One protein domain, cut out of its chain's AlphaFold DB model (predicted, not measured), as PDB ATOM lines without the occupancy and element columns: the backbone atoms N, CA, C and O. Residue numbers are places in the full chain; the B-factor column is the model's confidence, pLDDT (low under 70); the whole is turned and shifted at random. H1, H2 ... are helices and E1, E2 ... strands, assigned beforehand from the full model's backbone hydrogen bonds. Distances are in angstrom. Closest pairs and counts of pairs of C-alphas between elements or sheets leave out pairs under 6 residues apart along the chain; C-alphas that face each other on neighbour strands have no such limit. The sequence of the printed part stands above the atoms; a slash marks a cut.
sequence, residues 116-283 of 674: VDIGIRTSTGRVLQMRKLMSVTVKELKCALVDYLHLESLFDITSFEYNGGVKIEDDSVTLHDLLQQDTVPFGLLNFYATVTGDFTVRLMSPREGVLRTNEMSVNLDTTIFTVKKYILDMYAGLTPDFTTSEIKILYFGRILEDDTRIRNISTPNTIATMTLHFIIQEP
ATOM      1  N   VAL A 116      10.177 -37.214  -7.688       80.62
ATOM      2  CA  VAL A 116      10.600 -36.103  -6.833       80.62
ATOM      3  C   VAL A 116      10.206 -34.780  -7.462       80.62
ATOM      4  O   VAL A 116      10.252 -34.620  -8.686       80.62
ATOM      5  N   ASP A 117       9.796 -33.846  -6.610       83.50
ATOM      6  CA  ASP A 117       9.534 -32.470  -6.999       83.50
ATOM      7  C   ASP A 117      10.857 -31.698  -7.045       83.50
ATOM      8  O   ASP A 117      11.651 -31.702  -6.106       83.50
ATOM      9  N   ILE A 118      11.094 -31.018  -8.158       86.00
ATOM     10  CA  ILE A 118      12.326 -30.297  -8.465       86.00
ATOM     11  C   ILE A 118      11.968 -28.857  -8.799       86.00
ATOM     12  O   ILE A 118      11.068 -28.604  -9.598       86.00
ATOM     13  N   GLY A 119      12.681 -27.912  -8.200       87.81
ATOM     14  CA  GLY A 119      12.613 -26.492  -8.500       87.81
ATOM     15  C   GLY A 119      13.921 -26.028  -9.123       87.81
ATOM     16  O   GLY A 119      14.904 -25.845  -8.415       87.81
ATOM     17  N   ILE A 120      13.935 -25.794 -10.433       90.31
ATOM     18  CA  ILE A 120      15.092 -25.208 -11.118       90.31
ATOM     19  C   ILE A 120      14.931 -23.692 -11.127       90.31
ATOM     20  O   ILE A 120      13.945 -23.161 -11.640       90.31
ATOM     21  N   ARG A 121      15.888 -22.988 -10.536       88.62
ATOM     22  CA  ARG A 121      15.891 -21.537 -10.373       88.62
ATOM     23  C   ARG A 121      16.919 -20.926 -11.302       88.62
ATOM     24  O   ARG A 121      18.056 -21.372 -11.352       88.62
ATOM     25  N   THR A 122      16.515 -19.889 -12.014       90.19
ATOM     26  CA  THR A 122      17.408 -19.120 -12.892       90.19
ATOM     27  C   THR A 122      17.846 -17.830 -12.209       90.19
ATOM     28  O   THR A 122      17.135 -17.355 -11.319       90.19
ATOM     29  N   SER A 123      18.898 -17.186 -12.710       86.00
ATOM     30  CA  SER A 123      19.362 -15.848 -12.298       86.00
ATOM     31  C   SER A 123      18.252 -14.784 -12.193       86.00
ATOM     32  O   SER A 123      18.246 -13.961 -11.275       86.00
ATOM     33  N   THR A 124      17.240 -14.830 -13.068       83.75
ATOM     34  CA  THR A 124      16.080 -13.908 -13.035       83.75
ATOM     35  C   THR A 124      15.152 -14.097 -11.827       83.75
ATOM     36  O   THR A 124      14.285 -13.264 -11.564       83.75
ATOM     37  N   GLY A 125      15.290 -15.202 -11.090       81.00
ATOM     38  CA  GLY A 125      14.392 -15.602 -10.006       81.00
ATOM     39  C   GLY A 125      13.173 -16.410 -10.449       81.00
ATOM     40  O   GLY A 125      12.377 -16.818  -9.596       81.00
ATOM     41  N   ARG A 126      13.016 -16.681 -11.753       85.56
ATOM     42  CA  ARG A 126      12.024 -17.646 -12.242       85.56
ATOM     43  C   ARG A 126      12.339 -19.034 -11.690       85.56
ATOM     44  O   ARG A 126      13.501 -19.435 -11.623       85.56
ATOM     45  N   VAL A 127      11.287 -19.750 -11.297       85.81
ATOM     46  CA  VAL A 127      11.375 -21.113 -10.767       85.81
ATOM     47  C   VAL A 127      10.565 -22.028 -11.671       85.81
ATOM     48  O   VAL A 127       9.346 -21.886 -11.764       85.81
ATOM     49  N   LEU A 128      11.241 -22.959 -12.334       90.50
ATOM     50  CA  LEU A 128      10.624 -24.058 -13.058       90.50
ATOM     51  C   LEU A 128      10.401 -25.210 -12.081       90.50
ATOM     52  O   LEU A 128      11.356 -25.843 -11.636       90.50
ATOM     53  N   GLN A 129       9.141 -25.464 -11.736       90.00
ATOM     54  CA  GLN A 129       8.765 -26.614 -10.923       90.00
ATOM     55  C   GLN A 129       8.424 -27.794 -11.825       90.00
ATOM     56  O   GLN A 129       7.595 -27.677 -12.727       90.00
ATOM     57  N   MET A 130       9.050 -28.937 -11.578       90.12
ATOM     58  CA  MET A 130       8.799 -30.166 -12.316       90.12
ATOM     59  C   MET A 130       8.798 -31.366 -11.384       90.12
ATOM     60  O   MET A 130       9.521 -31.395 -10.397       90.12
ATOM     61  N   ARG A 131       8.012 -32.379 -11.735       84.69
ATOM     62  CA  ARG A 131       7.992 -33.657 -11.031       84.69
ATOM     63  C   ARG A 131       8.621 -34.717 -11.927       84.69
ATOM     64  O   ARG A 131       8.122 -34.957 -13.028       84.69
ATOM     65  N   LYS A 132       9.739 -35.297 -11.499       87.19
ATOM     66  CA  LYS A 132      10.590 -36.168 -12.330       87.19
ATOM     67  C   LYS A 132      10.964 -37.451 -11.600       87.19
ATOM     68  O   LYS A 132      10.895 -37.521 -10.379       87.19
ATOM     69  N   LEU A 133      11.348 -38.468 -12.367       81.44
ATOM     70  CA  LEU A 133      11.814 -39.750 -11.839       81.44
ATOM     71  C   LEU A 133      13.195 -39.568 -11.205       81.44
ATOM     72  O   LEU A 133      14.008 -38.821 -11.739       81.44
ATOM     73  N   MET A 134      13.504 -40.313 -10.145       77.75
ATOM     74  CA  MET A 134      14.851 -40.316  -9.546       77.75
ATOM     75  C   MET A 134      15.964 -40.777 -10.502       77.75
ATOM     76  O   MET A 134      17.125 -40.434 -10.311       77.75
ATOM     77  N   SER A 135      15.617 -41.524 -11.552       80.56
ATOM     78  CA  SER A 135      16.551 -41.950 -12.599       80.56
ATOM     79  C   SER A 135      16.860 -40.862 -13.632       80.56
ATOM     80  O   SER A 135      17.642 -41.114 -14.543       80.56
ATOM     81  N   VAL A 136      16.208 -39.696 -13.553       88.62
ATOM     82  CA  VAL A 136      16.448 -38.593 -14.489       88.62
ATOM     83  C   VAL A 136      17.865 -38.066 -14.304       88.62
ATOM     84  O   VAL A 136      18.321 -37.845 -13.180       88.62
ATOM     85  N   THR A 137      18.547 -37.870 -15.424       92.50
ATOM     86  CA  THR A 137      19.903 -37.317 -15.488       92.50
ATOM     87  C   THR A 137      19.884 -35.796 -15.416       92.50
ATOM     88  O   THR A 137      18.916 -35.138 -15.807       92.50
ATOM     89  N   VAL A 138      20.990 -35.203 -14.973       92.81
ATOM     90  CA  VAL A 138      21.167 -33.745 -14.978       92.81
ATOM     91  C   VAL A 138      21.065 -33.185 -16.397       92.81
ATOM     92  O   VAL A 138      20.452 -32.134 -16.594       92.81
ATOM     93  N   LYS A 139      21.539 -33.923 -17.408       94.75
ATOM     94  CA  LYS A 139      21.336 -33.581 -18.822       94.75
ATOM     95  C   LYS A 139      19.865 -33.395 -19.185       94.75
ATOM     96  O   LYS A 139      19.506 -32.418 -19.834       94.75
ATOM     97  N   GLU A 140      19.004 -34.318 -18.774       94.31
ATOM     98  CA  GLU A 140      17.567 -34.245 -19.057       94.31
ATOM     99  C   GLU A 140      16.899 -33.063 -18.342       94.31
ATOM    100  O   GLU A 140      15.983 -32.451 -18.895       94.31
ATOM    101  N   LEU A 141      17.371 -32.700 -17.142       93.75
ATOM    102  CA  LEU A 141      16.925 -31.485 -16.448       93.75
ATOM    103  C   LEU A 141      17.346 -30.222 -17.206       93.75
ATOM    104  O   LEU A 141      16.528 -29.316 -17.372       93.75
ATOM    105  N   LYS A 142      18.585 -30.178 -17.709       94.56
ATOM    106  CA  LYS A 142      19.080 -29.082 -18.553       94.56
ATOM    107  C   LYS A 142      18.278 -28.967 -19.852       94.56
ATOM    108  O   LYS A 142      17.863 -27.865 -20.187       94.56
ATOM    109  N   CYS A 143      17.972 -30.074 -20.534       94.06
ATOM    110  CA  CYS A 143      17.112 -30.059 -21.725       94.06
ATOM    111  C   CYS A 143      15.727 -29.473 -21.413       94.06
ATOM    112  O   CYS A 143      15.252 -28.595 -22.127       94.06
ATOM    113  N   ALA A 144      15.107 -29.896 -20.307       92.94
ATOM    114  CA  ALA A 144      13.817 -29.350 -19.889       92.94
ATOM    115  C   ALA A 144      13.885 -27.842 -19.585       92.94
ATOM    116  O   ALA A 144      12.911 -27.123 -19.805       92.94
ATOM    117  N   LEU A 145      15.027 -27.358 -19.086       93.06
ATOM    118  CA  LEU A 145      15.258 -25.934 -18.866       93.06
ATOM    119  C   LEU A 145      15.442 -25.165 -20.184       93.06
ATOM    120  O   LEU A 145      14.872 -24.084 -20.314       93.06
ATOM    121  N   VAL A 146      16.189 -25.719 -21.146       93.44
ATOM    122  CA  VAL A 146      16.352 -25.155 -22.500       93.44
ATOM    123  C   VAL A 146      14.989 -24.957 -23.153       93.44
ATOM    124  O   VAL A 146      14.680 -23.850 -23.590       93.44
ATOM    125  N   ASP A 147      14.138 -25.985 -23.122       91.69
ATOM    126  CA  ASP A 147      12.789 -25.922 -23.687       91.69
ATOM    127  C   ASP A 147      11.925 -24.860 -22.992       91.69
ATOM    128  O   ASP A 147      11.204 -24.103 -23.646       91.69
ATOM    129  N   TYR A 148      12.004 -24.783 -21.659       91.19
ATOM    130  CA  TYR A 148      11.207 -23.855 -20.856       91.19
ATOM    131  C   TYR A 148      11.619 -22.389 -21.028       91.19
ATOM    132  O   TYR A 148      10.770 -21.497 -21.017       91.19
ATOM    133  N   LEU A 149      12.921 -22.128 -21.145       89.00
ATOM    134  CA  LEU A 149      13.464 -20.782 -21.321       89.00
ATOM    135  C   LEU A 149      13.578 -20.371 -22.791       89.00
ATOM    136  O   LEU A 149      13.888 -19.212 -23.052       89.00
ATOM    137  N   HIS A 150      13.304 -21.289 -23.724       92.31
ATOM    138  CA  HIS A 150      13.534 -21.113 -25.157       92.31
ATOM    139  C   HIS A 150      14.993 -20.741 -25.474       92.31
ATOM    140  O   HIS A 150      15.247 -19.831 -26.260       92.31
ATOM    141  N   LEU A 151      15.944 -21.427 -24.830       91.00
ATOM    142  CA  LEU A 151      17.372 -21.288 -25.138       91.00
ATOM    143  C   LEU A 151      17.693 -21.977 -26.472       91.00
ATOM    144  O   LEU A 151      16.989 -22.901 -26.884       91.00
ATOM    145  N   GLU A 152      18.753 -21.541 -27.150       91.62
ATOM    146  CA  GLU A 152      19.146 -22.110 -28.444       91.62
ATOM    147  C   GLU A 152      19.857 -23.455 -28.266       91.62
ATOM    148  O   GLU A 152      19.765 -24.339 -29.121       91.62
ATOM    149  N   SER A 153      20.574 -23.621 -27.150       93.31
ATOM    150  CA  SER A 153      21.389 -24.802 -26.897       93.31
ATOM    151  C   SER A 153      21.565 -25.124 -25.413       93.31
ATOM    152  O   SER A 153      21.446 -24.273 -24.538       93.31
ATOM    153  N   LEU A 154      21.960 -26.368 -25.126       90.94
ATOM    154  CA  LEU A 154      22.463 -26.768 -23.806       90.94
ATOM    155  C   LEU A 154      23.715 -25.986 -23.394       90.94
ATOM    156  O   LEU A 154      23.937 -25.795 -22.203       90.94
ATOM    157  N   PHE A 155      24.512 -25.520 -24.363       91.44
ATOM    158  CA  PHE A 155      25.678 -24.672 -24.098       91.44
ATOM    159  C   PHE A 155      25.298 -23.304 -23.530       91.44
ATOM    160  O   PHE A 155      26.152 -22.644 -22.944       91.44
ATOM    161  N   ASP A 156      24.025 -22.911 -23.642       91.88
ATOM    162  CA  ASP A 156      23.534 -21.693 -23.013       91.88
ATOM    163  C   ASP A 156      23.385 -21.830 -21.499       91.88
ATOM    164  O   ASP A 156      23.164 -20.834 -20.825       91.88
ATOM    165  N   ILE A 157      23.503 -23.042 -20.947       92.81
ATOM    166  CA  ILE A 157      23.533 -23.292 -19.507       92.81
ATOM    167  C   ILE A 157      25.000 -23.451 -19.097       92.81
ATOM    168  O   ILE A 157      25.597 -24.517 -19.253       92.81
ATOM    169  N   THR A 158      25.590 -22.384 -18.566       91.50
ATOM    170  CA  THR A 158      27.024 -22.311 -18.244       91.50
ATOM    171  C   THR A 158      27.368 -22.950 -16.898       91.50
ATOM    172  O   THR A 158      28.470 -23.476 -16.720       91.50
ATOM    173  N   SER A 159      26.436 -22.949 -15.940       90.81
ATOM    174  CA  SER A 159      26.571 -23.695 -14.686       90.81
ATOM    175  C   SER A 159      25.241 -24.289 -14.240       90.81
ATOM    176  O   SER A 159      24.163 -23.768 -14.532       90.81
ATOM    177  N   PHE A 160      25.325 -25.416 -13.539       90.44
ATOM    178  CA  PHE A 160      24.182 -26.064 -12.918       90.44
ATOM    179  C   PHE A 160      24.604 -26.530 -11.534       90.44
ATOM    180  O   PHE A 160      25.473 -27.389 -11.385       90.44
ATOM    181  N   GLU A 161      24.036 -25.905 -10.519       86.44
ATOM    182  CA  GLU A 161      24.416 -26.100  -9.133       86.44
ATOM    183  C   GLU A 161      23.275 -26.759  -8.385       86.44
ATOM    184  O   GLU A 161      22.138 -26.281  -8.360       86.44
ATOM    185  N   TYR A 162      23.596 -27.873  -7.747       82.31
ATOM    186  CA  TYR A 162      22.706 -28.493  -6.796       82.31
ATOM    187  C   TYR A 162      22.898 -27.838  -5.436       82.31
ATOM    188  O   TYR A 162      24.025 -27.642  -4.969       82.31
ATOM    189  N   ASN A 163      21.775 -27.502  -4.797       67.12
ATOM    190  CA  ASN A 163      21.753 -27.027  -3.421       67.12
ATOM    191  C   ASN A 163      22.573 -25.736  -3.161       67.12
ATOM    192  O   ASN A 163      22.990 -25.469  -2.032       67.12
ATOM    193  N   GLY A 164      22.815 -24.960  -4.226       59.38
ATOM    194  CA  GLY A 164      23.521 -23.675  -4.221       59.38
ATOM    195  C   GLY A 164      24.912 -23.721  -3.589       59.38
ATOM    196  O   GLY A 164      25.275 -22.858  -2.794       59.38
ATOM    197  N   GLY A 165      25.678 -24.757  -3.930       63.72
ATOM    198  CA  GLY A 165      27.089 -24.868  -3.554       63.72
ATOM    199  C   GLY A 165      27.825 -26.063  -4.141       63.72
ATOM    200  O   GLY A 165      29.052 -26.069  -4.151       63.72
ATOM    201  N   VAL A 166      27.107 -27.057  -4.679       78.12
ATOM    202  CA  VAL A 166      27.724 -28.171  -5.405       78.12
ATOM    203  C   VAL A 166      27.502 -27.966  -6.895       78.12
ATOM    204  O   VAL A 166      26.411 -28.212  -7.414       78.12
ATOM    205  N   LYS A 167      28.541 -27.506  -7.591       84.50
ATOM    206  CA  LYS A 167      28.529 -27.415  -9.051       84.50
ATOM    207  C   LYS A 167      28.562 -28.822  -9.643       84.50
ATOM    208  O   LYS A 167      29.430 -29.620  -9.298       84.50
ATOM    209  N   ILE A 168      27.609 -29.124 -10.518       88.12
ATOM    210  CA  ILE A 168      27.529 -30.416 -11.194       88.12
ATOM    211  C   ILE A 168      28.223 -30.295 -12.548       88.12
ATOM    212  O   ILE A 168      27.738 -29.601 -13.443       88.12
ATOM    213  N   GLU A 169      29.366 -30.964 -12.682       89.12
ATOM    214  CA  GLU A 169      30.157 -30.964 -13.919       89.12
ATOM    215  C   GLU A 169      29.770 -32.102 -14.870       89.12
ATOM    216  O   GLU A 169      29.823 -31.930 -16.086       89.12
ATOM    217  N   ASP A 170      29.349 -33.246 -14.327       89.69
ATOM    218  CA  ASP A 170      28.977 -34.421 -15.111       89.69
ATOM    219  C   ASP A 170      27.461 -34.478 -15.355       89.69
ATOM    220  O   ASP A 170      26.646 -34.655 -14.449       89.69
ATOM    221  N   ASP A 171      27.090 -34.342 -16.625       90.69
ATOM    222  CA  ASP A 171      25.711 -34.362 -17.111       90.69
ATOM    223  C   ASP A 171      25.041 -35.743 -17.026       90.69
ATOM    224  O   ASP A 171      23.810 -35.834 -17.100       90.69
ATOM    225  N   SER A 172      25.827 -36.814 -16.894       91.12
ATOM    226  CA  SER A 172      25.325 -38.188 -16.791       91.12
ATOM    227  C   SER A 172      24.850 -38.561 -15.387       91.12
ATOM    228  O   SER A 172      24.117 -39.539 -15.237       91.12
ATOM    229  N   VAL A 173      25.201 -37.752 -14.384       89.38
ATOM    230  CA  VAL A 173      24.792 -37.934 -12.990       89.38
ATOM    231  C   VAL A 173      23.267 -37.910 -12.894       89.38
ATOM    232  O   VAL A 173      22.604 -37.008 -13.418       89.38
ATOM    233  N   THR A 174      22.696 -38.905 -12.222       87.06
ATOM    234  CA  THR A 174      21.256 -38.980 -11.965       87.06
ATOM    235  C   THR A 174      20.878 -38.257 -10.675       87.06
ATOM    236  O   THR A 174      21.702 -38.032  -9.788       87.06
ATOM    237  N   LEU A 175      19.598 -37.910 -10.520       82.38
ATOM    238  CA  LEU A 175      19.081 -37.386  -9.247       82.38
ATOM    239  C   LEU A 175      19.313 -38.353  -8.080       82.38
ATOM    240  O   LEU A 175      19.513 -37.917  -6.946       82.38
ATOM    241  N   HIS A 176      19.297 -39.656  -8.365       76.50
ATOM    242  CA  HIS A 176      19.627 -40.694  -7.401       76.50
ATOM    243  C   HIS A 176      21.077 -40.581  -6.907       76.50
ATOM    244  O   HIS A 176      21.314 -40.635  -5.702       76.50
ATOM    245  N   ASP A 177      22.022 -40.331  -7.815       78.69
ATOM    246  CA  ASP A 177      23.437 -40.152  -7.474       78.69
ATOM    247  C   ASP A 177      23.662 -38.880  -6.637       78.69
ATOM    248  O   ASP A 177      24.414 -38.898  -5.662       78.69
ATOM    249  N   LEU A 178      22.958 -37.785  -6.962       75.44
ATOM    250  CA  LEU A 178      23.074 -36.499  -6.252       75.44
ATOM    251  C   LEU A 178      22.598 -36.549  -4.797       75.44
ATOM    252  O   LEU A 178      23.141 -35.848  -3.942       75.44
ATOM    253  N   LEU A 179      21.570 -37.345  -4.505       70.12
ATOM    254  CA  LEU A 179      21.002 -37.449  -3.161       70.12
ATOM    255  C   LEU A 179      21.770 -38.408  -2.242       70.12
ATOM    256  O   LEU A 179      21.453 -38.473  -1.052       70.12
ATOM    257  N   GLN A 180      22.799 -39.089  -2.765       64.69
ATOM    258  CA  GLN A 180      23.373 -40.317  -2.209       64.69
ATOM    259  C   GLN A 180      22.301 -41.423  -2.173       64.69
ATOM    260  O   GLN A 180      21.171 -41.185  -1.747       64.69
ATOM    261  N   GLN A 181      22.651 -42.652  -2.571       50.88
ATOM    262  CA  GLN A 181      21.724 -43.797  -2.733       50.88
ATOM    263  C   GLN A 181      20.849 -44.111  -1.494       50.88
ATOM    264  O   GLN A 181      19.884 -44.878  -1.565       50.88
ATOM    265  N   ASP A 182      21.170 -43.498  -0.349       52.25
ATOM    266  CA  ASP A 182      20.641 -43.804   0.967       52.25
ATOM    267  C   ASP A 182      19.718 -42.737   1.578       52.25
ATOM    268  O   ASP A 182      19.243 -42.930   2.704       52.25
ATOM    269  N   THR A 183      19.433 -41.653   0.850       62.62
ATOM    270  CA  THR A 183      18.593 -40.548   1.332       62.62
ATOM    271  C   THR A 183      17.201 -40.590   0.708       62.62
ATOM    272  O   THR A 183      17.047 -40.549  -0.512       62.62
ATOM    273  N   VAL A 184      16.161 -40.616   1.542       64.19
ATOM    274  CA  VAL A 184      14.781 -40.438   1.073       64.19
ATOM    275  C   VAL A 184      14.556 -38.959   0.724       64.19
ATOM    276  O   VAL A 184      14.671 -38.115   1.616       64.19
ATOM    277  N   PRO A 185      14.217 -38.613  -0.530       63.31
ATOM    278  CA  PRO A 185      13.905 -37.235  -0.885       63.31
ATOM    279  C   PRO A 185      12.624 -36.770  -0.173       63.31
ATOM    280  O   PRO A 185      11.664 -37.530  -0.048       63.31
ATOM    281  N   PHE A 186      12.577 -35.525   0.297       61.75
ATOM    282  CA  PHE A 186      11.398 -34.930   0.936       61.75
ATOM    283  C   PHE A 186      11.240 -33.497   0.422       61.75
ATOM    284  O   PHE A 186      12.180 -32.741   0.498       61.75
ATOM    285  N   GLY A 187      10.084 -33.065  -0.077       65.62
ATOM    286  CA  GLY A 187       9.939 -31.679  -0.551       65.62
ATOM    287  C   GLY A 187      10.635 -31.387  -1.892       65.62
ATOM    288  O   GLY A 187      10.728 -32.260  -2.751       65.62
ATOM    289  N   LEU A 188      11.025 -30.123  -2.102       71.50
ATOM    290  CA  LEU A 188      11.464 -29.591  -3.399       71.50
ATOM    291  C   LEU A 188      12.998 -29.575  -3.505       71.50
ATOM    292  O   LEU A 188      13.649 -28.822  -2.780       71.50
ATOM    293  N   LEU A 189      13.570 -30.320  -4.458       77.38
ATOM    294  CA  LEU A 189      14.996 -30.229  -4.790       77.38
ATOM    295  C   LEU A 189      15.285 -28.926  -5.537       77.38
ATOM    296  O   LEU A 189      14.835 -28.758  -6.671       77.38
ATOM    297  N   ASN A 190      16.046 -28.014  -4.933       80.69
ATOM    298  CA  ASN A 190      16.417 -26.760  -5.584       80.69
ATOM    299  C   ASN A 190      17.711 -26.912  -6.399       80.69
ATOM    300  O   ASN A 190      18.765 -27.271  -5.870       80.69
ATOM    301  N   PHE A 191      17.624 -26.573  -7.681       86.69
ATOM    302  CA  PHE A 191      18.770 -26.390  -8.566       86.69
ATOM    303  C   PHE A 191      18.890 -24.923  -8.946       86.69
ATOM    304  O   PHE A 191      17.876 -24.242  -9.108       86.69
ATOM    305  N   TYR A 192      20.115 -24.455  -9.131       87.56
ATOM    306  CA  TYR A 192      20.424 -23.113  -9.602       87.56
ATOM    307  C   TYR A 192      21.129 -23.237 -10.945       87.56
ATOM    308  O   TYR A 192      22.172 -23.874 -11.055       87.56
ATOM    309  N   ALA A 193      20.512 -22.684 -11.981       91.62
ATOM    310  CA  ALA A 193      21.051 -22.689 -13.325       91.62
ATOM    311  C   ALA A 193      21.560 -21.293 -13.672       91.62
ATOM    312  O   ALA A 193      20.815 -20.314 -13.559       91.62
ATOM    313  N   THR A 194      22.805 -21.239 -14.131       91.25
ATOM    314  CA  THR A 194      23.386 -20.049 -14.744       91.25
ATOM    315  C   THR A 194      23.289 -20.179 -16.248       91.25
ATOM    316  O   THR A 194      23.653 -21.219 -16.803       91.25
ATOM    317  N   VAL A 195      22.796 -19.132 -16.901       92.81
ATOM    318  CA  VAL A 195      22.666 -19.071 -18.354       92.81
ATOM    319  C   VAL A 195      23.659 -18.090 -18.976       92.81
ATOM    320  O   VAL A 195      24.237 -17.242 -18.296       92.81
ATOM    321  N   THR A 196      23.889 -18.197 -20.282       91.19
ATOM    322  CA  THR A 196      24.737 -17.261 -21.024       91.19
ATOM    323  C   THR A 196      24.220 -15.831 -20.874       91.19
ATOM    324  O   THR A 196      23.039 -15.554 -21.080       91.19
ATOM    325  N   GLY A 197      25.120 -14.909 -20.528       87.12
ATOM    326  CA  GLY A 197      24.789 -13.505 -20.262       87.12
ATOM    327  C   GLY A 197      24.520 -13.191 -18.789       87.12
ATOM    328  O   GLY A 197      24.467 -12.013 -18.427       87.12
ATOM    329  N   ASP A 198      24.412 -14.209 -17.936       91.81
ATOM    330  CA  ASP A 198      24.504 -14.027 -16.493       91.81
ATOM    331  C   ASP A 198      25.950 -13.718 -16.072       91.81
ATOM    332  O   ASP A 198      26.918 -14.073 -16.751       91.81
ATOM    333  N   PHE A 199      26.096 -13.077 -14.918       90.62
ATOM    334  CA  PHE A 199      27.375 -12.808 -14.275       90.62
ATOM    335  C   PHE A 199      27.293 -13.074 -12.774       90.62
ATOM    336  O   PHE A 199      26.226 -13.031 -12.163       90.62
ATOM    337  N   THR A 200      28.445 -13.333 -12.166       90.06
ATOM    338  CA  THR A 200      28.533 -13.651 -10.741       90.06
ATOM    339  C   THR A 200      28.672 -12.379  -9.912       90.06
ATOM    340  O   THR A 200      29.513 -11.532 -10.200       90.06
ATOM    341  N   VAL A 201      27.873 -12.259  -8.853       91.56
ATOM    342  CA  VAL A 201      28.035 -11.246  -7.804       91.56
ATOM    343  C   VAL A 201      28.460 -11.901  -6.502       91.56
ATOM    344  O   VAL A 201      27.990 -12.984  -6.149       91.56
ATOM    345  N   ARG A 202      29.327 -11.214  -5.759       92.31
ATOM    346  CA  ARG A 202      29.742 -11.651  -4.427       92.31
ATOM    347  C   ARG A 202      28.757 -11.134  -3.382       92.31
ATOM    348  O   ARG A 202      28.404  -9.959  -3.381       92.31
ATOM    349  N   LEU A 203      28.328 -11.998  -2.476       92.44
ATOM    350  CA  LEU A 203      27.492 -11.685  -1.326       92.44
ATOM    351  C   LEU A 203      28.369 -11.667  -0.074       92.44
ATOM    352  O   LEU A 203      29.033 -12.654   0.236       92.44
ATOM    353  N   MET A 204      28.373 -10.554   0.659       89.56
ATOM    354  CA  MET A 204      29.138 -10.429   1.903       89.56
ATOM    355  C   MET A 204      28.237 -10.066   3.076       89.56
ATOM    356  O   MET A 204      27.454  -9.124   2.999       89.56
ATOM    357  N   SER A 205      28.388 -10.784   4.184       87.38
ATOM    358  CA  SER A 205      27.736 -10.471   5.456       87.38
ATOM    359  C   SER A 205      28.783 -10.088   6.508       87.38
ATOM    360  O   SER A 205      29.899 -10.598   6.448       87.38
ATOM    361  N   PRO A 206      28.438  -9.241   7.499       77.75
ATOM    362  CA  PRO A 206      29.303  -8.953   8.649       77.75
ATOM    363  C   PRO A 206      29.686 -10.194   9.465       77.75
ATOM    364  O   PRO A 206      30.676 -10.186  10.187       77.75
ATOM    365  N   ARG A 207      28.870 -11.248   9.391       75.56
ATOM    366  CA  ARG A 207      29.165 -12.562   9.959       75.56
ATOM    367  C   ARG A 207      29.655 -13.473   8.834       75.56
ATOM    368  O   ARG A 207      28.912 -13.709   7.876       75.56
ATOM    369  N   GLU A 208      30.882 -13.966   8.958       70.06
ATOM    370  CA  GLU A 208      31.444 -14.970   8.052       70.06
ATOM    371  C   GLU A 208      30.715 -16.316   8.204       70.06
ATOM    372  O   GLU A 208      30.133 -16.607   9.249       70.06
ATOM    373  N   GLY A 209      30.697 -17.125   7.141       69.00
ATOM    374  CA  GLY A 209      30.090 -18.466   7.157       69.00
ATOM    375  C   GLY A 209      28.558 -18.504   7.263       69.00
ATOM    376  O   GLY A 209      27.984 -19.567   7.478       69.00
ATOM    377  N   VAL A 210      27.873 -17.363   7.120       77.69
ATOM    378  CA  VAL A 210      26.400 -17.297   7.179       77.69
ATOM    379  C   VAL A 210      25.730 -17.930   5.962       77.69
ATOM    380  O   VAL A 210      24.621 -18.455   6.079       77.69
ATOM    381  N   LEU A 211      26.379 -17.876   4.800       79.75
ATOM    382  CA  LEU A 211      25.900 -18.511   3.577       79.75
ATOM    383  C   LEU A 211      26.752 -19.726   3.249       79.75
ATOM    384  O   LEU A 211      27.948 -19.759   3.531       79.75
ATOM    385  N   ARG A 212      26.125 -20.701   2.593       72.56
ATOM    386  CA  ARG A 212      26.827 -21.845   1.998       72.56
ATOM    387  C   ARG A 212      27.726 -21.427   0.846       72.56
ATOM    388  O   ARG A 212      28.822 -21.952   0.698       72.56
ATOM    389  N   THR A 213      27.251 -20.470   0.058       81.69
ATOM    390  CA  THR A 213      27.999 -19.829  -1.015       81.69
ATOM    391  C   THR A 213      27.893 -18.323  -0.885       81.69
ATOM    392  O   THR A 213      26.818 -17.754  -0.693       81.69
ATOM    393  N   ASN A 214      29.041 -17.668  -1.016       87.25
ATOM    394  CA  ASN A 214      29.141 -16.211  -1.030       87.25
ATOM    395  C   ASN A 214      29.059 -15.660  -2.456       87.25
ATOM    396  O   ASN A 214      29.393 -14.506  -2.690       87.25
ATOM    397  N   GLU A 215      28.657 -16.482  -3.419       89.00
ATOM    398  CA  GLU A 215      28.556 -16.127  -4.825       89.00
ATOM    399  C   GLU A 215      27.146 -16.447  -5.304       89.00
ATOM    400  O   GLU A 215      26.537 -17.435  -4.892       89.00
ATOM    401  N   MET A 216      26.608 -15.568  -6.141       89.50
ATOM    402  CA  MET A 216      25.303 -15.729  -6.759       89.50
ATOM    403  C   MET A 216      25.409 -15.345  -8.224       89.50
ATOM    404  O   MET A 216      25.914 -14.274  -8.553       89.50
ATOM    405  N   SER A 217      24.871 -16.184  -9.096       90.19
ATOM    406  CA  SER A 217      24.684 -15.815 -10.490       90.19
ATOM    407  C   SER A 217      23.441 -14.941 -10.663       90.19
ATOM    408  O   SER A 217      22.344 -15.288 -10.213       90.19
ATOM    409  N   VAL A 218      23.612 -13.783 -11.295       91.62
ATOM    410  CA  VAL A 218      22.555 -12.799 -11.541       91.62
ATOM    411  C   VAL A 218      22.605 -12.321 -12.984       91.62
ATOM    412  O   VAL A 218      23.625 -12.405 -13.661       91.62
ATOM    413  N   ASN A 219      21.497 -11.758 -13.442       92.62
ATOM    414  CA  ASN A 219      21.460 -11.004 -14.678       92.62
ATOM    415  C   ASN A 219      21.069  -9.551 -14.402       92.62
ATOM    416  O   ASN A 219      20.692  -9.164 -13.295       92.62
ATOM    417  N   LEU A 220      21.147  -8.721 -15.439       92.19
ATOM    418  CA  LEU A 220      20.817  -7.299 -15.349       92.19
ATOM    419  C   LEU A 220      19.365  -7.036 -14.901       92.19
ATOM    420  O   LEU A 220      19.078  -6.005 -14.288       92.19
ATOM    421  N   ASP A 221      18.448  -7.965 -15.163       92.62
ATOM    422  CA  ASP A 221      17.043  -7.860 -14.774       92.62
ATOM    423  C   ASP A 221      16.717  -8.488 -13.412       92.62
ATOM    424  O   ASP A 221      15.587  -8.342 -12.936       92.62
ATOM    425  N   THR A 222      17.685  -9.135 -12.756       93.69
ATOM    426  CA  THR A 222      17.525  -9.693 -11.416       93.69
ATOM    427  C   THR A 222      17.130  -8.580 -10.451       93.69
ATOM    428  O   THR A 222      17.730  -7.505 -10.424       93.69
ATOM    429  N   THR A 223      16.091  -8.830  -9.658       95.31
ATOM    430  CA  THR A 223      15.623  -7.895  -8.628       95.31
ATOM    431  C   THR A 223      16.337  -8.148  -7.308       95.31
ATOM    432  O   THR A 223      16.753  -9.271  -7.015       95.31
ATOM    433  N   ILE A 224      16.426  -7.128  -6.464       95.06
ATOM    434  CA  ILE A 224      16.948  -7.267  -5.102       95.06
ATOM    435  C   ILE A 224      16.077  -8.206  -4.268       95.06
ATOM    436  O   ILE A 224      16.615  -8.971  -3.471       95.06
ATOM    437  N   PHE A 225      14.767  -8.261  -4.512       93.44
ATOM    438  CA  PHE A 225      13.912  -9.300  -3.940       93.44
ATOM    439  C   PHE A 225      14.396 -10.718  -4.289       93.44
ATOM    440  O   PHE A 225      14.478 -11.578  -3.410       93.44
ATOM    441  N   THR A 226      14.771 -10.968  -5.550       91.31
ATOM    442  CA  THR A 226      15.346 -12.255  -5.978       91.31
ATOM    443  C   THR A 226      16.650 -12.556  -5.237       91.31
ATOM    444  O   THR A 226      16.823 -13.677  -4.760       91.31
ATOM    445  N   VAL A 227      17.534 -11.565  -5.080       92.69
ATOM    446  CA  VAL A 227      18.786 -11.731  -4.319       92.69
ATOM    447  C   VAL A 227      18.499 -12.057  -2.850       92.69
ATOM    448  O   VAL A 227      19.090 -12.977  -2.295       92.69
ATOM    449  N   LYS A 228      17.533 -11.382  -2.216       91.88
ATOM    450  CA  LYS A 228      17.107 -11.697  -0.841       91.88
ATOM    451  C   LYS A 228      16.559 -13.112  -0.726       91.88
ATOM    452  O   LYS A 228      16.864 -13.808   0.235       91.88
ATOM    453  N   LYS A 229      15.764 -13.554  -1.704       86.88
ATOM    454  CA  LYS A 229      15.249 -14.925  -1.749       86.88
ATOM    455  C   LYS A 229      16.389 -15.939  -1.855       86.88
ATOM    456  O   LYS A 229      16.344 -16.936  -1.145       86.88
ATOM    457  N   TYR A 230      17.407 -15.649  -2.667       86.75
ATOM    458  CA  TYR A 230      18.615 -16.466  -2.772       86.75
ATOM    459  C   TYR A 230      19.388 -16.528  -1.452       86.75
ATOM    460  O   TYR A 230      19.642 -17.620  -0.966       86.75
ATOM    461  N   ILE A 231      19.676 -15.386  -0.812       87.69
ATOM    462  CA  ILE A 231      20.316 -15.324   0.519       87.69
ATOM    463  C   ILE A 231      19.543 -16.178   1.525       87.69
ATOM    464  O   ILE A 231      20.122 -16.947   2.286       87.69
ATOM    465  N   LEU A 232      18.219 -16.059   1.512       83.50
ATOM    466  CA  LEU A 232      17.342 -16.791   2.409       83.50
ATOM    467  C   LEU A 232      17.297 -18.300   2.083       83.50
ATOM    468  O   LEU A 232      16.955 -19.097   2.951       83.50
ATOM    469  N   ASP A 233      17.522 -18.704   0.828       75.88
ATOM    470  CA  ASP A 233      17.649 -20.115   0.423       75.88
ATOM    471  C   ASP A 233      19.053 -20.661   0.794       75.88
ATOM    472  O   ASP A 233      19.175 -21.797   1.237       75.88
ATOM    473  N   MET A 234      20.104 -19.837   0.690       78.50
ATOM    474  CA  MET A 234      21.509 -20.199   0.957       78.50
ATOM    475  C   MET A 234      21.961 -20.055   2.408       78.50
ATOM    476  O   MET A 234      23.111 -20.368   2.733       78.50
ATOM    477  N   TYR A 235      21.078 -19.572   3.276       80.62
ATOM    478  CA  TYR A 235      21.367 -19.380   4.686       80.62
ATOM    479  C   TYR A 235      21.778 -20.704   5.335       80.62
ATOM    480  O   TYR A 235      21.066 -21.695   5.241       80.62
ATOM    481  N   ALA A 236      22.934 -20.729   5.991       59.06
ATOM    482  CA  ALA A 236      23.494 -21.931   6.603       59.06
ATOM    483  C   ALA A 236      22.995 -22.178   8.041       59.06
ATOM    484  O   ALA A 236      23.265 -23.237   8.608       59.06
ATOM    485  N   GLY A 237      22.242 -21.246   8.641       60.06
ATOM    486  CA  GLY A 237      21.720 -21.393  10.006       60.06
ATOM    487  C   GLY A 237      20.467 -22.275  10.108       60.06
ATOM    488  O   GLY A 237      19.512 -22.100   9.357       60.06
ATOM    489  N   LEU A 238      20.474 -23.205  11.071       48.56
ATOM    490  CA  LEU A 238      19.530 -24.329  11.256       48.56
ATOM    491  C   LEU A 238      18.029 -23.969  11.236       48.56
ATOM    492  O   LEU A 238      17.195 -24.842  11.009       48.56
ATOM    493  N   THR A 239      17.676 -22.706  11.464       55.25
ATOM    494  CA  THR A 239      16.310 -22.182  11.359       55.25
ATOM    495  C   THR A 239      16.350 -20.751  10.822       55.25
ATOM    496  O   THR A 239      16.693 -19.821  11.553       55.25
ATOM    497  N   PRO A 240      16.009 -20.515   9.544       54.19
ATOM    498  CA  PRO A 240      15.681 -19.174   9.107       54.19
ATOM    499  C   PRO A 240      14.267 -18.866   9.611       54.19
ATOM    500  O   PRO A 240      13.295 -18.978   8.869       54.19
ATOM    501  N   ASP A 241      14.148 -18.481  10.882       67.62
ATOM    502  CA  ASP A 241      12.908 -17.901  11.430       67.62
ATOM    503  C   ASP A 241      12.644 -16.488  10.879       67.62
ATOM    504  O   ASP A 241      11.700 -15.815  11.281       67.62
ATOM    505  N   PHE A 242      13.467 -16.049   9.925       74.62
ATOM    506  CA  PHE A 242      13.372 -14.762   9.274       74.62
ATOM    507  C   PHE A 242      12.870 -14.876   7.829       74.62
ATOM    508  O   PHE A 242      12.875 -15.918   7.172       74.62
ATOM    509  N   THR A 243      12.408 -13.745   7.331       83.62
ATOM    510  CA  THR A 243      11.756 -13.539   6.045       83.62
ATOM    511  C   THR A 243      12.606 -12.628   5.167       83.62
ATOM    512  O   THR A 243      13.530 -11.962   5.631       83.62
ATOM    513  N   THR A 244      12.289 -12.532   3.872       85.69
ATOM    514  CA  THR A 244      13.016 -11.627   2.963       85.69
ATOM    515  C   THR A 244      12.940 -10.163   3.410       85.69
ATOM    516  O   THR A 244      13.867  -9.404   3.147       85.69
ATOM    517  N   SER A 245      11.889  -9.752   4.129       86.12
ATOM    518  CA  SER A 245      11.756  -8.393   4.682       86.12
ATOM    519  C   SER A 245      12.834  -8.031   5.709       86.12
ATOM    520  O   SER A 245      13.195  -6.853   5.826       86.12
ATOM    521  N   GLU A 246      13.361  -9.027   6.421       87.50
ATOM    522  CA  GLU A 246      14.403  -8.876   7.445       87.50
ATOM    523  C   GLU A 246      15.817  -8.870   6.861       87.50
ATOM    524  O   GLU A 246      16.770  -8.523   7.555       87.50
ATOM    525  N   ILE A 247      15.959  -9.197   5.574       90.31
ATOM    526  CA  ILE A 247      17.222  -9.095   4.849       90.31
ATOM    527  C   ILE A 247      17.309  -7.697   4.242       90.31
ATOM    528  O   ILE A 247      16.459  -7.292   3.439       90.31
ATOM    529  N   LYS A 248      18.354  -6.950   4.593       91.25
ATOM    530  CA  LYS A 248      18.698  -5.680   3.944       91.25
ATOM    531  C   LYS A 248      19.927  -5.891   3.077       91.25
ATOM    532  O   LYS A 248      20.913  -6.443   3.549       91.25
ATOM    533  N   ILE A 249      19.854  -5.456   1.821       93.38
ATOM    534  CA  ILE A 249      20.978  -5.497   0.881       93.38
ATOM    535  C   ILE A 249      21.492  -4.074   0.711       93.38
ATOM    536  O   ILE A 249      20.703  -3.148   0.527       93.38
ATOM    537  N   LEU A 250      22.806  -3.916   0.792       91.81
ATOM    538  CA  LEU A 250      23.520  -2.662   0.686       91.81
ATOM    539  C   LEU A 250      24.494  -2.705  -0.487       91.81
ATOM    540  O   LEU A 250      25.240  -3.669  -0.667       91.81
ATOM    541  N   TYR A 251      24.527  -1.616  -1.247       92.12
ATOM    542  CA  TYR A 251      25.502  -1.400  -2.308       92.12
ATOM    543  C   TYR A 251      25.909   0.071  -2.332       92.12
ATOM    544  O   TYR A 251      25.043   0.947  -2.306       92.12
ATOM    545  N   PHE A 252      27.218   0.347  -2.303       85.06
ATOM    546  CA  PHE A 252      27.779   1.701  -2.161       85.06
ATOM    547  C   PHE A 252      27.080   2.549  -1.080       85.06
ATOM    548  O   PHE A 252      26.671   3.687  -1.310       85.06
ATOM    549  N   GLY A 253      26.889   1.964   0.107       77.75
ATOM    550  CA  GLY A 253      26.317   2.661   1.261       77.75
ATOM    551  C   GLY A 253      24.808   2.922   1.205       77.75
ATOM    552  O   GLY A 253      24.270   3.542   2.119       77.75
ATOM    553  N   ARG A 254      24.105   2.442   0.171       84.81
ATOM    554  CA  ARG A 254      22.648   2.574   0.037       84.81
ATOM    555  C   ARG A 254      21.956   1.248   0.294       84.81
ATOM    556  O   ARG A 254      22.373   0.230  -0.252       84.81
ATOM    557  N   ILE A 255      20.873   1.275   1.075       89.56
ATOM    558  CA  ILE A 255      19.948   0.142   1.167       89.56
ATOM    559  C   ILE A 255      19.174   0.067  -0.144       89.56
ATOM    560  O   ILE A 255      18.607   1.063  -0.590       89.56
ATOM    561  N   LEU A 256      19.148  -1.112  -0.746       93.50
ATOM    562  CA  LEU A 256      18.435  -1.340  -1.987       93.50
ATOM    563  C   LEU A 256      17.008  -1.827  -1.720       93.50
ATOM    564  O   LEU A 256      16.779  -2.711  -0.887       93.50
ATOM    565  N   GLU A 257      16.056  -1.247  -2.445       93.81
ATOM    566  CA  GLU A 257      14.644  -1.630  -2.402       93.81
ATOM    567  C   GLU A 257      14.397  -2.918  -3.193       93.81
ATOM    568  O   GLU A 257      15.098  -3.190  -4.168       93.81
ATOM    569  N   ASP A 258      13.370  -3.678  -2.812       93.44
ATOM    570  CA  ASP A 258      13.048  -4.997  -3.377       93.44
ATOM    571  C   ASP A 258      12.868  -4.978  -4.906       93.44
ATOM    572  O   ASP A 258      13.358  -5.884  -5.588       93.44
ATOM    573  N   ASP A 259      12.260  -3.918  -5.444       94.88
ATOM    574  CA  ASP A 259      11.992  -3.748  -6.879       94.88
ATOM    575  C   ASP A 259      13.196  -3.211  -7.673       94.88
ATOM    576  O   ASP A 259      13.169  -3.150  -8.909       94.88
ATOM    577  N   THR A 260      14.281  -2.833  -6.987       95.00
ATOM    578  CA  THR A 260      15.514  -2.396  -7.646       95.00
ATOM    579  C   THR A 260      16.080  -3.556  -8.459       95.00
ATOM    580  O   THR A 260      16.213  -4.673  -7.962       95.00
ATOM    581  N   ARG A 261      16.422  -3.301  -9.723       95.38
ATOM    582  CA  ARG A 261      17.099  -4.277 -10.588       95.38
ATOM    583  C   ARG A 261      18.602  -4.066 -10.567       95.38
ATOM    584  O   ARG A 261      19.045  -2.925 -10.441       95.38
ATOM    585  N   ILE A 262      19.375  -5.130 -10.785       94.12
ATOM    586  CA  ILE A 262      20.839  -5.045 -10.840       94.12
ATOM    587  C   ILE A 262      21.300  -4.012 -11.879       94.12
ATOM    588  O   ILE A 262      22.140  -3.174 -11.562       94.12
ATOM    589  N   ARG A 263      20.670  -3.942 -13.059       93.75
ATOM    590  CA  ARG A 263      20.989  -2.925 -14.083       93.75
ATOM    591  C   ARG A 263      20.873  -1.475 -13.611       93.75
ATOM    592  O   ARG A 263      21.498  -0.601 -14.195       93.75
ATOM    593  N   ASN A 264      20.048  -1.207 -12.595       91.94
ATOM    594  CA  ASN A 264      19.835   0.147 -12.083       91.94
ATOM    595  C   ASN A 264      20.971   0.587 -11.147       91.94
ATOM    596  O   ASN A 264      21.073   1.771 -10.832       91.94
ATOM    597  N   ILE A 265      21.788  -0.360 -10.680       90.75
ATOM    598  CA  ILE A 265      22.888  -0.122  -9.739       90.75
ATOM    599  C   ILE A 265      24.253  -0.506 -10.316       90.75
ATOM    600  O   ILE A 265      25.266  -0.023  -9.827       90.75
ATOM    601  N   SER A 266      24.299  -1.329 -11.363       87.81
ATOM    602  CA  SER A 266      25.533  -1.739 -12.029       87.81
ATOM    603  C   SER A 266      25.879  -0.827 -13.207       87.81
ATOM    604  O   SER A 266      25.020  -0.508 -14.029       87.81
ATOM    605  N   THR A 267      27.160  -0.510 -13.367       81.00
ATOM    606  CA  THR A 267      27.738  -0.016 -14.626       81.00
ATOM    607  C   THR A 267      28.505  -1.146 -15.326       81.00
ATOM    608  O   THR A 267      28.938  -2.071 -14.637       81.00
ATOM    609  N   PRO A 268      28.741  -1.094 -16.652       75.25
ATOM    610  CA  PRO A 268      29.488  -2.138 -17.365       75.25
ATOM    611  C   PRO A 268      30.840  -2.487 -16.720       75.25
ATOM    612  O   PRO A 268      31.222  -3.651 -16.677       75.25
ATOM    613  N   ASN A 269      31.517  -1.492 -16.139       71.69
ATOM    614  CA  ASN A 269      32.825  -1.664 -15.502       71.69
ATOM    615  C   ASN A 269      32.750  -2.316 -14.112       71.69
ATOM    616  O   ASN A 269      33.733  -2.888 -13.659       71.69
ATOM    617  N   THR A 270      31.608  -2.233 -13.422       74.06
ATOM    618  CA  THR A 270      31.446  -2.767 -12.057       74.06
ATOM    619  C   THR A 270      30.868  -4.178 -12.031       74.06
ATOM    620  O   THR A 270      30.859  -4.796 -10.975       74.06
ATOM    621  N   ILE A 271      30.365  -4.690 -13.162       75.50
ATOM    622  CA  ILE A 271      29.706  -6.006 -13.247       75.50
ATOM    623  C   ILE A 271      30.645  -7.135 -12.797       75.50
ATOM    624  O   ILE A 271      30.228  -8.004 -12.043       75.50
ATOM    625  N   ALA A 272      31.918  -7.087 -13.197       70.88
ATOM    626  CA  ALA A 272      32.886  -8.149 -12.910       70.88
ATOM    627  C   ALA A 272      33.325  -8.232 -11.434       70.88
ATOM    628  O   ALA A 272      33.854  -9.254 -11.013       70.88
ATOM    629  N   THR A 273      33.135  -7.168 -10.648       78.81
ATOM    630  CA  THR A 273      33.618  -7.063  -9.256       78.81
ATOM    631  C   THR A 273      32.506  -6.703  -8.272       78.81
ATOM    632  O   THR A 273      32.754  -6.311  -7.129       78.81
ATOM    633  N   MET A 274      31.251  -6.815  -8.709       90.38
ATOM    634  CA  MET A 274      30.112  -6.367  -7.927       90.38
ATOM    635  C   MET A 274      29.963  -7.201  -6.654       90.38
ATOM    636  O   MET A 274      29.722  -8.408  -6.688       90.38
ATOM    637  N   THR A 275      30.061  -6.509  -5.521       92.38
ATOM    638  CA  THR A 275      29.882  -7.090  -4.196       92.38
ATOM    639  C   THR A 275      28.677  -6.457  -3.512       92.38
ATOM    640  O   THR A 275      28.630  -5.247  -3.299       92.38
ATOM    641  N   LEU A 276      27.683  -7.279  -3.189       93.56
ATOM    642  CA  LEU A 276      26.491  -6.897  -2.448       93.56
ATOM    643  C   LEU A 276      26.684  -7.258  -0.980       93.56
ATOM    644  O   LEU A 276      26.836  -8.427  -0.621       93.56
ATOM    645  N   HIS A 277      26.641  -6.251  -0.118       92.25
ATOM    646  CA  HIS A 277      26.663  -6.480   1.318       92.25
ATOM    647  C   HIS A 277      25.242  -6.768   1.792       92.25
ATOM    648  O   HIS A 277      24.297  -6.141   1.320       92.25
ATOM    649  N   PHE A 278      25.054  -7.686   2.731       92.12
ATOM    650  CA  PHE A 278      23.740  -7.945   3.304       92.12
ATOM    651  C   PHE A 278      23.799  -8.106   4.818       92.12
ATOM    652  O   PHE A 278      24.808  -8.514   5.388       92.12
ATOM    653  N   ILE A 279      22.689  -7.768   5.469       88.50
ATOM    654  CA  ILE A 279      22.509  -7.904   6.913       88.50
ATOM    655  C   ILE A 279      21.151  -8.560   7.161       88.50
ATOM    656  O   ILE A 279      20.177  -8.260   6.464       88.50
ATOM    657  N   ILE A 280      21.102  -9.469   8.135       84.12
ATOM    658  CA  ILE A 280      19.900 -10.194   8.552       84.12
ATOM    659  C   ILE A 280      19.517  -9.665   9.937       84.12
ATOM    660  O   ILE A 280      20.283  -9.852  10.879       84.12
ATOM    661  N   GLN A 281      18.348  -9.019  10.021       70.94
ATOM    662  CA  GLN A 281      17.786  -8.343  11.203       70.94
ATOM    663  C   GLN A 281      18.538  -7.096  11.715       70.94
ATOM    664  O   GLN A 281      19.766  -6.997  11.691       70.94
ATOM    665  N   GLU A 282      17.754  -6.131  12.204       48.28
ATOM    666  CA  GLU A 282      18.234  -5.054  13.074       48.28
ATOM    667  C   GLU A 282      18.557  -5.675  14.453       48.28
ATOM    668  O   GLU A 282      17.698  -6.376  14.984       48.28
ATOM    669  N   PRO A 283      19.744  -5.479  15.066       44.91
ATOM    670  CA  PRO A 283      19.905  -5.658  16.505       44.91
ATOM    671  C   PRO A 283      18.768  -4.936  17.221       44.91
ATOM    672  O   PRO A 283      18.507  -3.768  16.914       44.91
TER     673      PRO A 283
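Overview. This is residues 116 to 283 of the 674 residues of the protein "Ubiquitin-like domain-containing protein" of Cyberlindnera jadinii (strain ATCC 18201 / CBS 1600 / BCRC 20928 / JCM 3617 / NBRC 0987 / NRRL Y-1542) (UniProt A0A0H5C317). Two lobes of much the same build sit end to end along the longest axis, each a strongly twisted sheet of four strands curled round one helix, H1 in the first lobe and H3 in the second. The lobes are joined by the tight link from E4 to E5, and they come together where E4 passes E6; the short helix H2 sits at the rim of the first sheet. The printed part has 168 residues with three named helices and eight named strands, in the order E1 E2 H1 E3 H2 E4 E5 E6 H3 E7 E8, and under half of its residues, 76, are in named elements. Both sheets are mixed, ordered E2 E1 E4 E3 and E6 E5 E8 E7, and the class is mixed, helices and strands. The whole is compact, with a radius of gyration of the C-alphas of 16.4 A and spans of 47 by 37 by 22 A.

Arrangement. E1, residues 116 to 122, and E2, residues 127 to 133, are a hairpin of antiparallel neighbours, with N 118 and O 130 at 2.8 A. H1, residues 138 to 149, is on this first sheet, which curls round it; the closest C-alphas of H1 and E2 are those of Leu 145 and Leu 128, 7.7 A apart. E3, residues 157 to 162, is an edge strand, and its closest C-alpha to H1 is that of Ile 157, 7.4 A from that of Lys 142. H2, residues 175 to 178, only grazes the sheet. E4, residues 188 to 195, is parallel to E1, with N 191 and O 119 at 2.9 A, and antiparallel to E3, with N 192 and O 161 at 2.8 A. E2, H1 and E3 form a split strand-helix-strand unit, two strands running the same way with E1 and E4 between them in the sheet, and its crossover is right-handed. E5, residues 199 to 204, and E6, residues 215 to 218, are an antiparallel hairpin, with N 201 and O 216 at 2.8 A. The closest C-alphas of E4 and E6 are those of Thr 194 and Ser 217, 6.1 A apart. H3, residues 224 to 234, is on the second sheet, which curls round it, and it is apart from H1. E7, residues 247 to 251, has its closest C-alpha to H3 at Ile 247, 6.3 A from that of Lys 228. E8, residues 275 to 280, is parallel to E5, with N 276 and O 202 at 2.8 A, and forms an antiparallel hairpin with E7, with N 250 and O 277 at 2.7 A. E6, H3 and E7 form a second split unit, with E5 and E8 between its strands and a right-handed crossover. In H1 and H3 every O i to N i+4 pair is within hydrogen-bond range; H2 is too short for such a pair.

Along the chain. E1 begins with C-alpha 116 at (10.600, -36.103, -6.833) and is 19.3 A long; E2 measures 18.7 A, H1 16.4 A and E3 13.8 A. H2 measures 5.1 A, and E4, the longest strand, 21.4 A, ending with C-alpha 195 at (22.666, -19.071, -18.354). E5 is 16.4 A long, E6 9.6 A, H3 15.0 A and E7 13.4 A. E8 is 16.5 A long and ends with C-alpha 280 at (19.900, -10.194, 8.552).

Size, cuts and confidence. The C-alphas farthest apart are those of Glu 152 and Pro 283, 47.9 A. The printed part has no cut. The long links are E3 to H2, H3 to E7 and E7 to E8, the last with 23 residues. The mean pLDDT of the printed part is 83.8; residues 163 to 165, 180 to 187, 209, 236 to 241 and 282 to 283 are under 70.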